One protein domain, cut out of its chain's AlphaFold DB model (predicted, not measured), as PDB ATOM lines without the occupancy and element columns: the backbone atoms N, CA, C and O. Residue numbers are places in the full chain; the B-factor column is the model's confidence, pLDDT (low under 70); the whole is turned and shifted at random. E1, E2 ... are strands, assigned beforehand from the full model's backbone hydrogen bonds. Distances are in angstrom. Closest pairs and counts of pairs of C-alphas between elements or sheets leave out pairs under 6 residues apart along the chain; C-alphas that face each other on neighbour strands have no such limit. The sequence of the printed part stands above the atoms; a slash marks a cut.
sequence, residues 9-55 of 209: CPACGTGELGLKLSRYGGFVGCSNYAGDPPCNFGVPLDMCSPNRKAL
ATOM      1  N   CYS A   9     178.888 147.319 124.604       83.94
ATOM      2  CA  CYS A   9     177.837 146.471 125.141       83.94
ATOM      3  C   CYS A   9     176.471 147.172 125.003       83.94
ATOM      4  O   CYS A   9     176.296 148.232 125.609       83.94
ATOM      5  N   PRO A  10     175.479 146.588 124.302       80.69
ATOM      6  CA  PRO A  10     174.164 147.214 124.128       80.69
ATOM      7  C   PRO A  10     173.339 147.238 125.424       80.69
ATOM      8  O   PRO A  10     172.383 147.995 125.538       80.69
ATOM      9  N   ALA A  11     173.701 146.423 126.422       80.81
ATOM     10  CA  ALA A  11     172.981 146.378 127.692       80.81
ATOM     11  C   ALA A  11     173.406 147.473 128.680       80.81
ATOM     12  O   ALA A  11     172.559 147.989 129.397       80.81
ATOM     13  N   CYS A  12     174.703 147.797 128.766       83.00
ATOM     14  CA  CYS A  12     175.206 148.770 129.748       83.00
ATOM     15  C   CYS A  12     175.848 150.016 129.131       83.00
ATOM     16  O   CYS A  12     176.142 150.955 129.862       83.00
ATOM     17  N   GLY A  13     176.125 150.030 127.824       83.19
ATOM     18  CA  GLY A  13     176.744 151.149 127.102       83.19
ATOM     19  C   GLY A  13     178.218 151.428 127.435       83.19
ATOM     20  O   GLY A  13     178.919 152.019 126.619       83.19
ATOM     21  N   THR A  14     178.701 150.991 128.601       86.25
ATOM     22  CA  THR A  14     180.038 151.297 129.136       86.25
ATOM     23  C   THR A  14     181.077 150.205 128.904       86.25
ATOM     24  O   THR A  14     182.260 150.505 128.794       86.25
ATOM     25  N   GLY A  15     180.661 148.938 128.860       85.81
ATOM     26  CA  GLY A  15     181.570 147.808 128.687       85.81
ATOM     27  C   GLY A  15     181.819 147.462 127.221       85.81
ATOM     28  O   GLY A  15     181.036 147.828 126.344       85.81
ATOM     29  N   GLU A  16     182.881 146.702 126.968       89.19
ATOM     30  CA  GLU A  16     183.242 146.220 125.631       89.19
ATOM     31  C   GLU A  16     182.916 144.732 125.464       89.19
ATOM     32  O   GLU A  16     183.064 143.940 126.390       89.19
ATOM     33  N   LEU A  17     182.470 144.320 124.286       88.31
ATOM     34  CA  LEU A  17     182.164 142.941 123.951       88.31
ATOM     35  C   LEU A  17     183.446 142.197 123.595       88.31
ATOM     36  O   LEU A  17     184.205 142.597 122.709       88.31
ATOM     37  N   GLY A  18     183.654 141.075 124.272       87.81
ATOM     38  CA  GLY A  18     184.771 140.175 124.040       87.81
ATOM     39  C   GLY A  18     184.334 138.718 124.085       87.81
ATOM     40  O   GLY A  18     183.283 138.378 124.628       87.81
ATOM     41  N   LEU A  19     185.160 137.843 123.516       89.50
ATOM     42  CA  LEU A  19     184.980 136.404 123.648       89.50
ATOM     43  C   LEU A  19     185.330 135.972 125.080       89.50
ATOM     44  O   LEU A  19     186.436 136.218 125.557       89.50
ATOM     45  N   LYS A  20     184.395 135.305 125.754       88.75
ATOM     46  CA  LYS A  20     184.542 134.726 127.091       88.75
ATOM     47  C   LYS A  20     184.248 133.228 127.051       88.75
ATOM     48  O   LYS A  20     183.518 132.746 126.188       88.75
ATOM     49  N   LEU A  21     184.821 132.483 127.991       89.50
ATOM     50  CA  LEU A  21     184.606 131.043 128.142       89.50
ATOM     51  C   LEU A  21     183.759 130.771 129.386       89.50
ATOM     52  O   LEU A  21     183.933 131.414 130.418       89.50
ATOM     53  N   SER A  22     182.844 129.811 129.292       86.19
ATOM     54  CA  SER A  22     182.037 129.325 130.413       86.19
ATOM     55  C   SER A  22     182.026 127.798 130.452       86.19
ATOM     56  O   SER A  22     182.431 127.137 129.495       86.19
ATOM     57  N   ARG A  23     181.459 127.227 131.523       88.75
ATOM     58  CA  ARG A  23     181.191 125.780 131.614       88.75
ATOM     59  C   ARG A  23     180.290 125.240 130.494       88.75
ATOM     60  O   ARG A  23     180.302 124.045 130.235       88.75
ATOM     61  N   TYR A  24     179.495 126.107 129.866       82.88
ATOM     62  CA  TYR A  24     178.564 125.763 128.789       82.88
ATOM     63  C   TYR A  24     179.139 126.034 127.390       82.88
ATOM     64  O   TYR A  24     178.424 125.897 126.402       82.88
ATOM     65  N   GLY A  25     180.414 126.430 127.298       86.25
ATOM     66  CA  GLY A  25     181.069 126.831 126.054       86.25
ATOM     67  C   GLY A  25     181.398 128.324 126.000       86.25
ATOM     68  O   GLY A  25     181.231 129.058 126.981       86.25
ATOM     69  N   GLY A  26     181.920 128.763 124.852       89.50
ATOM     70  CA  GLY A  26     182.287 130.158 124.607       89.50
ATOM     71  C   GLY A  26     181.088 131.047 124.271       89.50
ATOM     72  O   GLY A  26     180.117 130.601 123.656       89.50
ATOM     73  N   PHE A  27     181.166 132.319 124.651       87.94
ATOM     74  CA  PHE A  27     180.145 133.332 124.393       87.94
ATOM     75  C   PHE A  27     180.777 134.708 124.165       87.94
ATOM     76  O   PHE A  27     181.850 134.998 124.686       87.94
ATOM     77  N   VAL A  28     180.114 135.569 123.398       88.06
ATOM     78  CA  VAL A  28     180.439 136.997 123.314       88.06
ATOM     79  C   VAL A  28     179.765 137.692 124.491       88.06
ATOM     80  O   VAL A  28     178.543 137.661 124.603       88.06
ATOM     81  N   GLY A  29     180.536 138.293 125.392       89.06
ATOM     82  CA  GLY A  29     180.021 138.920 126.607       89.06
ATOM     83  C   GLY A  29     180.662 140.267 126.909       89.06
ATOM     84  O   GLY A  29     181.763 140.564 126.449       89.06
ATOM     85  N   CYS A  30     179.967 141.073 127.711       90.88
ATOM     86  CA  CYS A  30     180.461 142.368 128.189       90.88
ATOM     87  C   CYS A  30     181.764 142.218 128.995       90.88
ATOM     88  O   CYS A  30     181.923 141.257 129.746       90.88
ATOM     89  N   SER A  31     182.683 143.179 128.918       90.12
ATOM     90  CA  SER A  31     183.906 143.244 129.727       90.12
ATOM     91  C   SER A  31     183.563 143.196 131.216       90.12
ATOM     92  O   SER A  31     184.128 142.377 131.939       90.12
ATOM     93  N   ASN A  32     182.510 143.917 131.607       89.12
ATOM     94  CA  ASN A  32     181.953 143.986 132.961       89.12
ATOM     95  C   ASN A  32     180.982 142.827 133.270       89.12
ATOM     96  O   ASN A  32     180.134 142.945 134.155       89.12
ATOM     97  N   TYR A  33     181.044 141.723 132.512       85.38
ATOM     98  CA  TYR A  33     180.193 140.556 132.764       85.38
ATOM     99  C   TYR A  33     180.425 140.018 134.176       85.38
ATOM    100  O   TYR A  33     181.548 139.606 134.471       85.38
ATOM    101  N   ALA A  34     179.380 140.011 135.008       82.19
ATOM    102  CA  ALA A  34     179.455 139.691 136.439       82.19
ATOM    103  C   ALA A  34     180.487 140.533 137.233       82.19
ATOM    104  O   ALA A  34     180.996 140.077 138.254       82.19
ATOM    105  N   GLY A  35     180.814 141.736 136.746       81.38
ATOM    106  CA  GLY A  35     181.649 142.715 137.448       81.38
ATOM    107  C   GLY A  35     180.851 143.572 138.436       81.38
ATOM    108  O   GLY A  35     179.755 143.196 138.844       81.38
ATOM    109  N   ASP A  36     181.387 144.743 138.780       76.19
ATOM    110  CA  ASP A  36     180.730 145.733 139.640       76.19
ATOM    111  C   ASP A  36     180.762 147.124 138.964       76.19
ATOM    112  O   ASP A  36     181.853 147.673 138.782       76.19
ATOM    113  N   PRO A  37     179.618 147.682 138.507       81.62
ATOM    114  CA  PRO A  37     178.274 147.102 138.554       81.62
ATOM    115  C   PRO A  37     178.107 145.902 137.595       81.62
ATOM    116  O   PRO A  37     178.683 145.891 136.499       81.62
ATOM    117  N   PRO A  38     177.296 144.890 137.960       82.88
ATOM    118  CA  PRO A  38     177.196 143.652 137.197       82.88
ATOM    119  C   PRO A  38     176.428 143.846 135.889       82.88
ATOM    120  O   PRO A  38     175.231 144.132 135.876       82.88
ATOM    121  N   CYS A  39     177.101 143.606 134.763       86.88
ATOM    122  CA  CYS A  39     176.441 143.415 133.475       86.88
ATOM    123  C   CYS A  39     176.229 141.914 133.230       86.88
ATOM    124  O   CYS A  39     177.145 141.126 133.425       86.88
ATOM    125  N   ASN A  40     175.052 141.499 132.760       85.88
ATOM    126  CA  ASN A  40     174.759 140.090 132.441       85.88
ATOM    127  C   ASN A  40     174.557 139.854 130.936       85.88
ATOM    128  O   ASN A  40     173.912 138.889 130.529       85.88
ATOM    129  N   PHE A  41     175.086 140.739 130.089       86.06
ATOM    130  CA  PHE A  41     174.978 140.586 128.641       86.06
ATOM    131  C   PHE A  41     175.944 139.522 128.120       86.06
ATOM    132  O   PHE A  41     177.166 139.687 128.203       86.06
ATOM    133  N   GLY A  42     175.391 138.460 127.542       85.62
ATOM    134  CA  GLY A  42     176.145 137.402 126.890       85.62
ATOM    135  C   GLY A  42     175.331 136.742 125.782       85.62
ATOM    136  O   GLY A  42     174.155 136.436 125.968       85.62
ATOM    137  N   VAL A  43     175.972 136.509 124.642       82.88
ATOM    138  CA  VAL A  43     175.415 135.789 123.497       82.88
ATOM    139  C   VAL A  43     176.316 134.584 123.225       82.88
ATOM    140  O   VAL A  43     177.498 134.774 122.932       82.88
ATOM    141  N   PRO A  44     175.833 133.339 123.366       81.50
ATOM    142  CA  PRO A  44     176.679 132.170 123.146       81.50
ATOM    143  C   PRO A  44     177.153 132.094 121.687       81.50
ATOM    144  O   PRO A  44     176.466 132.551 120.776       81.50
ATOM    145  N   LEU A  45     178.363 131.574 121.452       80.62
ATOM    146  CA  LEU A  45     179.008 131.640 120.127       80.62
ATOM    147  C   LEU A  45     178.217 130.935 119.028       80.62
ATOM    148  O   LEU A  45     178.289 131.311 117.861       80.62
ATOM    149  N   ASP A  46     177.459 129.913 119.402       76.50
ATOM    150  CA  ASP A  46     176.557 129.220 118.501       76.50
ATOM    151  C   ASP A  46     175.476 130.168 117.939       76.50
ATOM    152  O   ASP A  46     175.004 129.940 116.828       76.50
ATOM    153  N   MET A  47     175.099 131.246 118.654       69.44
ATOM    154  CA  MET A  47     174.150 132.277 118.189       69.44
ATOM    155  C   MET A  47     174.803 133.251 117.217       69.44
ATOM    156  O   MET A  47     174.115 133.784 116.358       69.44
ATOM    157  N   CYS A  48     176.112 133.458 117.337       65.25
ATOM    158  CA  CYS A  48     176.886 134.328 116.456       65.25
ATOM    159  C   CYS A  48     177.422 133.589 115.217       65.25
ATOM    160  O   CYS A  48     178.113 134.191 114.399       65.25
ATOM    161  N   SER A  49     177.165 132.282 115.086       67.50
ATOM    162  CA  SER A  49     177.676 131.485 113.973       67.50
ATOM    163  C   SER A  49     176.765 131.597 112.744       67.50
ATOM    164  O   SER A  49     175.586 131.238 112.835       67.50
ATOM    165  N   PRO A  50     177.300 131.960 111.562       58.75
ATOM    166  CA  PRO A  50     176.521 132.017 110.321       58.75
ATOM    167  C   PRO A  50     175.981 130.641 109.892       58.75
ATOM    168  O   PRO A  50     175.032 130.541 109.117       58.75
ATOM    169  N   ASN A  51     176.546 129.549 110.424       58.47
ATOM    170  CA  ASN A  51     176.094 128.187 110.139       58.47
ATOM    171  C   ASN A  51     174.880 127.746 110.970       58.47
ATOM    172  O   ASN A  51     174.384 126.633 110.777       58.47
ATOM    173  N   ARG A  52     174.341 128.588 111.864       61.78
ATOM    174  CA  ARG A  52     173.180 128.226 112.685       61.78
ATOM    175  C   ARG A  52     171.848 128.422 111.939       61.78
ATOM    176  O   ARG A  52     170.923 129.050 112.438       61.78
ATOM    177  N   LYS A  53     171.711 127.807 110.758       52.09
ATOM    178  CA  LYS A  53     170.500 127.861 109.908       52.09
ATOM    179  C   LYS A  53     169.242 127.214 110.521       52.09
ATOM    180  O   LYS A  53     168.161 127.358 109.966       52.09
ATOM    181  N   ALA A  54     169.352 126.474 111.629       51.75
ATOM    182  CA  ALA A  54     168.274 125.592 112.092       51.75
ATOM    183  C   ALA A  54     167.268 126.217 113.081       51.75
ATOM    184  O   ALA A  54     166.166 125.685 113.206       51.75
ATOM    185  N   LEU A  55     167.601 127.312 113.784       52.28
ATOM    186  CA  LEU A  55     166.707 127.880 114.815       52.28
ATOM    187  C   LEU A  55     166.488 129.395 114.728       52.28
ATOM    188  O   LEU A  55     165.442 129.877 115.167       52.28
TER     189      LEU A  55
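What this domain is: This is residues 9 to 55 of the 209 residues of the protein "Hypothetical protein" of Chloropicon laureae (UniProt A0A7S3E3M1). With little regular structure, this is a small sheet made of the hairpin E1 and E2 with short E3 beside E2, between a long loop, residues 31 to 41, and a tail whose residues 49 to 54 stick out. The loop and tail make the long axis. The printed part has 47 residues, 15 in three named strands and no named helix; it is all strand, an antiparallel meander, each strand the neighbour of the one before, in order E1, E2, E3. It is elongated, 36 by 22 by 14 A, and only just loose, close to compact, with a radius of gyration of the C-alphas of 11.5 A.

How they stand to each other: E2, residues 25 to 30, is the inner strand. E1, residues 17 to 22, is antiparallel to it at 145 degrees; N 20 and O 27 are 2.8 A apart, within hydrogen-bond range. E3, residues 42 to 44, forms a hairpin with E2 at 152 degrees; N 28 and O 43 are 2.8 A apart, within hydrogen-bond range.

Where its parts are: E1 runs 15.1 A from C-alpha 17 at (182.164, 142.941, 123.951), E2 15.7 A, and E3 6.5 A to C-alpha 44 at (176.679, 132.170, 123.146).

The domain as a whole: The C-alphas farthest apart, of Asp 36 and Ala 54, are 36.3 A apart. The printed part has no cut; E1 to E2 is a tight link, E2 to E3 a long one. Residues 47 to 55 have pLDDT under 70.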